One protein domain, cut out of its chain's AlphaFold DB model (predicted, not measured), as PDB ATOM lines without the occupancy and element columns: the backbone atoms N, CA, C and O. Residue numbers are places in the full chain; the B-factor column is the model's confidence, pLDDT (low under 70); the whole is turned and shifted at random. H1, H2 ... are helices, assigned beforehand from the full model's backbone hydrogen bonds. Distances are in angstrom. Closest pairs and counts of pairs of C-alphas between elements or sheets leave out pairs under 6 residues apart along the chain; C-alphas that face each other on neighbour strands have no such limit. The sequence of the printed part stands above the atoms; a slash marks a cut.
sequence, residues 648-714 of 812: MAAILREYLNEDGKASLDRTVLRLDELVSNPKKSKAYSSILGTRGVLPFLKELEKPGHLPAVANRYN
ATOM      1  N   MET A 648      50.574  38.287  -8.876       87.94
ATOM      2  CA  MET A 648      50.111  36.938  -8.530       87.94
ATOM      3  C   MET A 648      51.262  35.924  -8.427       87.94
ATOM      4  O   MET A 648      51.260  35.113  -7.510       87.94
ATOM      5  N   ALA A 649      52.253  35.986  -9.323       85.62
ATOM      6  CA  ALA A 649      53.448  35.146  -9.252       85.62
ATOM      7  C   ALA A 649      54.280  35.481  -8.007       85.62
ATOM      8  O   ALA A 649      54.741  34.569  -7.335       85.62
ATOM      9  N   ALA A 650      54.389  36.761  -7.632       84.62
ATOM     10  CA  ALA A 650      55.049  37.182  -6.395       84.62
ATOM     11  C   ALA A 650      54.342  36.641  -5.136       84.62
ATOM     12  O   ALA A 650      55.002  36.126  -4.238       84.62
ATOM     13  N   ILE A 651      53.003  36.684  -5.089       85.69
ATOM     14  CA  ILE A 651      52.213  36.098  -3.988       85.69
ATOM     15  C   ILE A 651      52.408  34.573  -3.918       85.69
ATOM     16  O   ILE A 651      52.604  34.023  -2.835       85.69
ATOM     17  N   LEU A 652      52.372  33.886  -5.066       83.62
ATOM     18  CA  LEU A 652      52.579  32.435  -5.137       83.62
ATOM     19  C   LEU A 652      54.015  32.034  -4.779       83.62
ATOM     20  O   LEU A 652      54.212  30.996  -4.153       83.62
ATOM     21  N   ARG A 653      55.003  32.855  -5.142       79.12
ATOM     22  CA  ARG A 653      56.400  32.706  -4.723       79.12
ATOM     23  C   ARG A 653      56.516  32.798  -3.218       79.12
ATOM     24  O   ARG A 653      56.963  31.841  -2.616       79.12
ATOM     25  N   GLU A 654      56.024  33.864  -2.594       79.56
ATOM     26  CA  GLU A 654      56.073  34.015  -1.132       79.56
ATOM     27  C   GLU A 654      55.490  32.787  -0.408       79.56
ATOM     28  O   GLU A 654      56.096  32.265   0.526       79.56
ATOM     29  N   TYR A 655      54.377  32.249  -0.918       79.88
ATOM     30  CA  TYR A 655      53.769  31.018  -0.409       79.88
ATOM     31  C   TYR A 655      54.639  29.761  -0.562       79.88
ATOM     32  O   TYR A 655      54.624  28.887   0.304       79.88
ATOM     33  N   LEU A 656      55.357  29.631  -1.677       73.69
ATOM     34  CA  LEU A 656      56.171  28.453  -1.989       73.69
ATOM     35  C   LEU A 656      57.618  28.560  -1.476       73.69
ATOM     36  O   LEU A 656      58.280  27.529  -1.359       73.69
ATOM     37  N   ASN A 657      58.079  29.772  -1.160       65.00
ATOM     38  CA  ASN A 657      59.477  30.109  -0.902       65.00
ATOM     39  C   ASN A 657      59.785  30.307   0.584       65.00
ATOM     40  O   ASN A 657      60.831  29.863   1.051       65.00
ATOM     41  N   GLU A 658      58.900  30.957   1.348       56.47
ATOM     42  CA  GLU A 658      59.206  31.280   2.741       56.47
ATOM     43  C   GLU A 658      58.830  30.111   3.659       56.47
ATOM     44  O   GLU A 658      57.656  30.004   3.984       56.47
ATOM     45  N   ASP A 659      59.789  29.259   4.062       51.69
ATOM     46  CA  ASP A 659      59.862  28.333   5.231       51.69
ATOM     47  C   ASP A 659      58.583  28.072   6.092       51.69
ATOM     48  O   ASP A 659      58.640  27.972   7.316       51.69
ATOM     49  N   GLY A 660      57.398  27.960   5.490       49.81
ATOM     50  CA  GLY A 660      56.104  28.011   6.182       49.81
ATOM     51  C   GLY A 660      55.672  29.384   6.740       49.81
ATOM     52  O   GLY A 660      54.708  29.422   7.506       49.81
ATOM     53  N   LYS A 661      56.332  30.504   6.402       53.78
ATOM     54  CA  LYS A 661      56.002  31.850   6.929       53.78
ATOM     55  C   LYS A 661      54.726  32.441   6.328       53.78
ATOM     56  O   LYS A 661      53.957  33.098   7.038       53.78
ATOM     57  N   ALA A 662      54.483  32.204   5.041       62.16
ATOM     58  CA  ALA A 662      53.244  32.583   4.380       62.16
ATOM     59  C   ALA A 662      52.210  31.458   4.531       62.16
ATOM     60  O   ALA A 662      52.336  30.385   3.941       62.16
ATOM     61  N   SER A 663      51.167  31.695   5.333       71.75
ATOM     62  CA  SER A 663      50.045  30.758   5.429       71.75
ATOM     63  C   SER A 663      49.247  30.739   4.126       71.75
ATOM     64  O   SER A 663      49.141  31.754   3.433       71.75
ATOM     65  N   LEU A 664      48.633  29.595   3.812       67.12
ATOM     66  CA  LEU A 664      47.703  29.485   2.686       67.12
ATOM     67  C   LEU A 664      46.604  30.559   2.770       67.12
ATOM     68  O   LEU A 664      46.306  31.193   1.762       67.12
ATOM     69  N   ASP A 665      46.081  30.821   3.970       69.75
ATOM     70  CA  ASP A 665      45.053  31.839   4.216       69.75
ATOM     71  C   ASP A 665      45.519  33.238   3.790       69.75
ATOM     72  O   ASP A 665      44.816  33.940   3.062       69.75
ATOM     73  N   ARG A 666      46.743  33.631   4.175       78.19
ATOM     74  CA  ARG A 666      47.343  34.915   3.781       78.19
ATOM     75  C   ARG A 666      47.520  34.999   2.267       78.19
ATOM     76  O   ARG A 666      47.244  36.039   1.670       78.19
ATOM     77  N   THR A 667      47.973  33.919   1.643       79.12
ATOM     78  CA  THR A 667      48.157  33.836   0.190       79.12
ATOM     79  C   THR A 667      46.827  34.000  -0.538       79.12
ATOM     80  O   THR A 667      46.723  34.825  -1.443       79.12
ATOM     81  N   VAL A 668      45.792  33.271  -0.118       77.81
ATOM     82  CA  VAL A 668      44.451  33.321  -0.715       77.81
ATOM     83  C   VAL A 668      43.829  34.709  -0.565       77.81
ATOM     84  O   VAL A 668      43.296  35.228  -1.541       77.81
ATOM     85  N   LEU A 669      43.959  35.349   0.601       82.12
ATOM     86  CA  LEU A 669      43.474  36.718   0.813       82.12
ATOM     87  C   LEU A 669      44.161  37.722  -0.113       82.12
ATOM     88  O   LEU A 669      43.491  38.529  -0.748       82.12
ATOM     89  N   ARG A 670      45.484  37.643  -0.269       85.62
ATOM     90  CA  ARG A 670      46.218  38.536  -1.182       85.62
ATOM     91  C   ARG A 670      45.876  38.291  -2.648       85.62
ATOM     92  O   ARG A 670      45.848  39.229  -3.444       85.62
ATOM     93  N   LEU A 671      45.608  37.040  -3.020       86.38
ATOM     94  CA  LEU A 671      45.091  36.716  -4.346       86.38
ATOM     95  C   LEU A 671      43.688  37.303  -4.546       86.38
ATOM     96  O   LEU A 671      43.428  37.888  -5.593       86.38
ATOM     97  N   ASP A 672      42.811  37.209  -3.547       86.12
ATOM     98  CA  ASP A 672      41.475  37.808  -3.571       86.12
ATOM     99  C   ASP A 672      41.526  39.339  -3.649       86.12
ATOM    100  O   ASP A 672      40.801  39.943  -4.438       86.12
ATOM    101  N   GLU A 673      42.442  39.979  -2.921       87.38
ATOM    102  CA  GLU A 673      42.749  41.409  -3.042       87.38
ATOM    103  C   GLU A 673      43.163  41.803  -4.459       87.38
ATOM    104  O   GLU A 673      42.641  42.770  -5.024       87.38
ATOM    105  N   LEU A 674      44.075  41.031  -5.049       86.88
ATOM    106  CA  LEU A 674      44.574  41.280  -6.393       86.88
ATOM    107  C   LEU A 674      43.473  41.110  -7.453       86.88
ATOM    108  O   LEU A 674      43.371  41.916  -8.380       86.88
ATOM    109  N   VAL A 675      42.650  40.070  -7.313       86.88
ATOM    110  CA  VAL A 675      41.570  39.720  -8.247       86.88
ATOM    111  C   VAL A 675      40.388  40.685  -8.140       86.88
ATOM    112  O   VAL A 675      39.839  41.099  -9.161       86.88
ATOM    113  N   SER A 676      40.041  41.121  -6.927       82.94
ATOM    114  CA  SER A 676      38.922  42.042  -6.663       82.94
ATOM    115  C   SER A 676      39.134  43.458  -7.230       82.94
ATOM    116  O   SER A 676      38.214  44.271  -7.221       82.94
ATOM    117  N   ASN A 677      40.324  43.728  -7.777       72.75
ATOM    118  CA  ASN A 677      40.721  44.878  -8.588       72.75
ATOM    119  C   ASN A 677      40.407  46.265  -7.962       72.75
ATOM    120  O   ASN A 677      39.315  46.813  -8.133       72.75
ATOM    121  N   PRO A 678      41.391  46.937  -7.335       54.38
ATOM    122  CA  PRO A 678      41.206  48.204  -6.609       54.38
ATOM    123  C   PRO A 678      40.954  49.442  -7.495       54.38
ATOM    124  O   PRO A 678      40.884  50.564  -6.998       54.38
ATOM    125  N   LYS A 679      40.833  49.298  -8.823       56.25
ATOM    126  CA  LYS A 679      40.920  50.448  -9.740       56.25
ATOM    127  C   LYS A 679      39.684  51.358  -9.801       56.25
ATOM    128  O   LYS A 679      39.802  52.415 -10.420       56.25
ATOM    129  N   LYS A 680      38.520  51.019  -9.216       49.41
ATOM    130  CA  LYS A 680      37.296  51.852  -9.381       49.41
ATOM    131  C   LYS A 680      36.285  51.931  -8.226       49.41
ATOM    132  O   LYS A 680      35.345  52.712  -8.359       49.41
ATOM    133  N   SER A 681      36.427  51.215  -7.109       50.59
ATOM    134  CA  SER A 681      35.460  51.320  -6.002       50.59
ATOM    135  C   SER A 681      36.151  51.748  -4.703       50.59
ATOM    136  O   SER A 681      37.247  51.302  -4.384       50.59
ATOM    137  N   LYS A 682      35.513  52.645  -3.942       57.47
ATOM    138  CA  LYS A 682      35.988  53.079  -2.613       57.47
ATOM    139  C   LYS A 682      35.776  52.014  -1.522       57.47
ATOM    140  O   LYS A 682      36.098  52.274  -0.370       57.47
ATOM    141  N   ALA A 683      35.220  50.853  -1.865       60.06
ATOM    142  CA  ALA A 683      34.910  49.786  -0.924       60.06
ATOM    143  C   ALA A 683      35.446  48.462  -1.470       60.06
ATOM    144  O   ALA A 683      34.902  47.906  -2.427       60.06
ATOM    145  N   TYR A 684      36.524  47.979  -0.857       64.75
ATOM    146  CA  TYR A 684      37.039  46.636  -1.078       64.75
ATOM    147  C   TYR A 684      35.952  45.615  -0.712       64.75
ATOM    148  O   TYR A 684      35.540  45.536   0.444       64.75
ATOM    149  N   SER A 685      35.458  44.861  -1.696       73.50
ATOM    150  CA  SER A 685      34.578  43.716  -1.457       73.50
ATOM    151  C   SER A 685      35.346  42.441  -1.778       73.50
ATOM    152  O   SER A 685      35.466  42.078  -2.947       73.50
ATOM    153  N   SER A 686      35.863  41.783  -0.743       80.94
ATOM    154  CA  SER A 686      36.487  40.462  -0.851       80.94
ATOM    155  C   SER A 686      35.514  39.483  -1.517       80.94
ATOM    156  O   SER A 686      34.399  39.295  -1.019       80.94
ATOM    157  N   ILE A 687      35.888  38.869  -2.647       78.75
ATOM    158  CA  ILE A 687      35.053  37.837  -3.288       78.75
ATOM    159  C   ILE A 687      34.989  36.627  -2.359       78.75
ATOM    160  O   ILE A 687      33.912  36.063  -2.171       78.75
ATOM    161  N   LEU A 688      36.108  36.303  -1.705       72.81
ATOM    162  CA  LEU A 688      36.201  35.235  -0.715       72.81
ATOM    163  C   LEU A 688      35.236  35.461   0.460       72.81
ATOM    164  O   LEU A 688      34.451  34.577   0.793       72.81
ATOM    165  N   GLY A 689      35.241  36.661   1.041       77.00
ATOM    166  CA  GLY A 689      34.422  37.020   2.198       77.00
ATOM    167  C   GLY A 689      32.949  37.271   1.876       77.00
ATOM    168  O   GLY A 689      32.102  37.115   2.749       77.00
ATOM    169  N   THR A 690      32.612  37.646   0.636       76.88
ATOM    170  CA  THR A 690      31.220  37.949   0.245       76.88
ATOM    171  C   THR A 690      30.519  36.809  -0.488       76.88
ATOM    172  O   THR A 690      29.297  36.697  -0.404       76.88
ATOM    173  N   ARG A 691      31.259  35.982  -1.235       71.50
ATOM    174  CA  ARG A 691      30.711  34.934  -2.115       71.50
ATOM    175  C   ARG A 691      31.304  33.547  -1.855       71.50
ATOM    176  O   ARG A 691      30.765  32.570  -2.369       71.50
ATOM    177  N   GLY A 692      32.366  33.440  -1.058       65.56
ATOM    178  CA  GLY A 692      33.011  32.175  -0.707       65.56
ATOM    179  C   GLY A 692      34.118  31.741  -1.674       65.56
ATOM    180  O   GLY A 692      34.435  32.408  -2.659       65.56
ATOM    181  N   VAL A 693      34.708  30.578  -1.384       59.28
ATOM    182  CA  VAL A 693      35.894  30.038  -2.078       59.28
ATOM    183  C   VAL A 693      35.612  29.681  -3.539       59.28
ATOM    184  O   VAL A 693      36.403  30.016  -4.414       59.28
ATOM    185  N   LEU A 694      34.483  29.029  -3.836       49.66
ATOM    186  CA  LEU A 694      34.191  28.556  -5.197       49.66
ATOM    187  C   LEU A 694      34.060  29.703  -6.218       49.66
ATOM    188  O   LEU A 694      34.663  29.608  -7.288       49.66
ATOM    189  N   PRO A 695      33.331  30.805  -5.939       70.06
ATOM    190  CA  PRO A 695      33.311  31.960  -6.837       70.06
ATOM    191  C   PRO A 695      34.672  32.634  -7.000       70.06
ATOM    192  O   PRO A 695      34.983  33.087  -8.097       70.06
ATOM    193  N   PHE A 696      35.487  32.671  -5.945       73.25
ATOM    194  CA  PHE A 696      36.851  33.187  -6.018       73.25
ATOM    195  C   PHE A 696      37.747  32.329  -6.933       73.25
ATOM    196  O   PHE A 696      38.432  32.872  -7.796       73.25
ATOM    197  N   LEU A 697      37.685  30.997  -6.826       62.03
ATOM    198  CA  LEU A 697      38.424  30.092  -7.717       62.03
ATOM    199  C   LEU A 697      38.009  30.260  -9.186       62.03
ATOM    200  O   LEU A 697      38.869  30.376 -10.054       62.03
ATOM    201  N   LYS A 698      36.705  30.385  -9.466       71.44
ATOM    202  CA  LYS A 698      36.207  30.683 -10.823       71.44
ATOM    203  C   LYS A 698      36.689  32.030 -11.352       71.44
ATOM    204  O   LYS A 698      36.843  32.205 -12.558       71.44
ATOM    205  N   GLU A 699      36.891  33.002 -10.467       82.25
ATOM    206  CA  GLU A 699      37.463  34.286 -10.851       82.25
ATOM    207  C   GLU A 699      38.944  34.124 -11.216       82.25
ATOM    208  O   GLU A 699      39.358  34.604 -12.266       82.25
ATOM    209  N   LEU A 700      39.717  33.365 -10.431       77.44
ATOM    210  CA  LEU A 700      41.120  33.048 -10.727       77.44
ATOM    211  C   LEU A 700      41.322  32.294 -12.054       77.44
ATOM    212  O   LEU A 700      42.360  32.468 -12.694       77.44
ATOM    213  N   GLU A 701      40.351  31.489 -12.485       79.00
ATOM    214  CA  GLU A 701      40.375  30.762 -13.764       79.00
ATOM    215  C   GLU A 701      40.189  31.666 -14.991       79.00
ATOM    216  O   GLU A 701      40.457  31.247 -16.121       79.00
ATOM    217  N   LYS A 702      39.747  32.917 -14.813       84.69
ATOM    218  CA  LYS A 702      39.550  33.820 -15.952       84.69
ATOM    219  C   LYS A 702      40.883  34.152 -16.631       84.69
ATOM    220  O   LYS A 702      41.895  34.308 -15.946       84.69
ATOM    221  N   PRO A 703      40.892  34.402 -17.957       79.38
ATOM    222  CA  PRO A 703      42.119  34.623 -18.729       79.38
ATOM    223  C   PRO A 703      43.062  35.713 -18.197       79.38
ATOM    224  O   PRO A 703      44.252  35.662 -18.477       79.38
ATOM    225  N   GLY A 704      42.553  36.691 -17.440       79.44
ATOM    226  CA  GLY A 704      43.342  37.784 -16.862       79.44
ATOM    227  C   GLY A 704      44.072  37.465 -15.549       79.44
ATOM    228  O   GLY A 704      44.744  38.352 -15.028       79.44
ATOM    229  N   HIS A 705      43.930  36.253 -15.002       83.75
ATOM    230  CA  HIS A 705      44.463  35.868 -13.691       83.75
ATOM    231  C   HIS A 705      45.448  34.692 -13.799       83.75
ATOM    232  O   HIS A 705      46.540  34.882 -14.336       83.75
ATOM    233  N   LEU A 706      45.106  33.486 -13.324       78.69
ATOM    234  CA  LEU A 706      46.034  32.345 -13.343       78.69
ATOM    235  C   LEU A 706      46.501  31.960 -14.757       78.69
ATOM    236  O   LEU A 706      47.698  31.726 -14.917       78.69
ATOM    237  N   PRO A 707      45.646  31.941 -15.799       80.75
ATOM    238  CA  PRO A 707      46.110  31.677 -17.160       80.75
ATOM    239  C   PRO A 707      47.107  32.724 -17.676       80.75
ATOM    240  O   PRO A 707      48.079  32.365 -18.336       80.75
ATOM    241  N   ALA A 708      46.923  34.011 -17.347       78.56
ATOM    242  CA  ALA A 708      47.878  35.058 -17.721       78.56
ATOM    243  C   ALA A 708      49.248  34.832 -17.070       78.56
ATOM    244  O   ALA A 708      50.278  35.035 -17.709       78.56
ATOM    245  N   VAL A 709      49.253  34.380 -15.816       79.94
ATOM    246  CA  VAL A 709      50.468  34.014 -15.083       79.94
ATOM    247  C   VAL A 709      51.118  32.768 -15.685       79.94
ATOM    248  O   VAL A 709      52.317  32.767 -15.932       79.94
ATOM    249  N   ALA A 710      50.333  31.735 -15.994       76.50
ATOM    250  CA  ALA A 710      50.833  30.510 -16.613       76.50
ATOM    251  C   ALA A 710      51.494  30.773 -17.977       76.50
ATOM    252  O   ALA A 710      52.531  30.185 -18.276       76.50
ATOM    253  N   ASN A 711      50.939  31.692 -18.773       75.62
ATOM    254  CA  ASN A 711      51.520  32.078 -20.058       75.62
ATOM    255  C   ASN A 711      52.888  32.758 -19.910       75.62
ATOM    256  O   ASN A 711      53.755  32.533 -20.750       75.62
ATOM    257  N   ARG A 712      53.116  33.527 -18.835       78.81
ATOM    258  CA  ARG A 712      54.430  34.146 -18.573       78.81
ATOM    259  C   ARG A 712      55.525  33.116 -18.342       78.81
ATOM    260  O   ARG A 712      56.650  33.334 -18.770       78.81
ATOM    261  N   TYR A 713      55.202  31.973 -17.739       77.12
ATOM    262  CA  TYR A 713      56.189  30.916 -17.501       77.12
ATOM    263  C   TYR A 713      56.715  30.262 -18.781       77.12
ATOM    264  O   TYR A 713      57.728  29.568 -18.735       77.12
ATOM    265  N   ASN A 714      56.048  30.471 -19.917       80.75
ATOM    266  CA  ASN A 714      56.532  30.000 -21.211       80.75
ATOM    267  C   ASN A 714      57.578  30.944 -21.827       80.75
ATOM    268  O   ASN A 714      58.190  30.590 -22.834       80.75
TER     269      ASN A 714
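AT A GLANCE: This is residues 648 to 714 of the 812 residues of an uncharacterized protein of Byssothecium circinans (UniProt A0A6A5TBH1). Two helices side by side, H1 and H2, make a helical hairpin; the short helices H3 and H4 pack on the later half of H2, and H5 comes back across the beginning of H1 with a thin contact. Residues 678 to 683, in the link from H2 to H3, stick out as a free loop. The printed part has 67 residues with five named helices, H1 to H5 in chain order, and no named strand: all helix. It is compact, with a radius of gyration of the C-alphas of 12.4 A and spans of 33 by 28 by 22 A.

IN THESE COORDINATES: H1, residues 648 to 657, begins at C-alpha 648 (50.111, 36.938, -8.530) and is 13.9 A long. H2, residues 664 to 675, is 16.2 A long and ends at C-alpha 675 (41.570, 39.720, -8.247). H3 is residues 687 to 691, 5.4 A, and H4 residues 693 to 700, 10.5 A. H5, residues 706 to 712, 10.1 A, ends at C-alpha 712 (54.430, 34.146, -18.573).

HOW THE PARTS SIT: H2 is the hub, touching H1, H3 and H4. H1 and H2 touch at a shallow tilt of 11 degrees, opposite ways; their closest C-alphas, Ile 651 and Thr 667, are 6.2 A apart. H2 only just touches H3, with 3 pairs of C-alphas within 8 A and with its residues 669 to 672 alone; the closest are Asp 672 and Ile 687, 6.4 A. With residues 672 to 675 alone it only just touches H4, also with 3 pairs, at a steep tilt of 50 degrees; the closest C-alphas are those of Asp 672 and Phe 696, 7.0 A. H3 and H4 touch only at the corner. H1 and H5 only just touch, with 3 pairs, about perpendicular at 87 degrees; the closest C-alphas are those of Ala 649 and Val 709, 6.6 A. H2 and H5 are apart. In all five helices every O i to N i+4 pair is within hydrogen-bond range.

THE WHOLE: The two C-alphas farthest apart, those of Lys 682 and Asn 714, are 36.1 A apart. The printed part has no cut. The link from H2 to H3 is long. Mean pLDDT of the printed part is 73.5; 19 residues are under 70, among them 657 to 662 and 678 to 684.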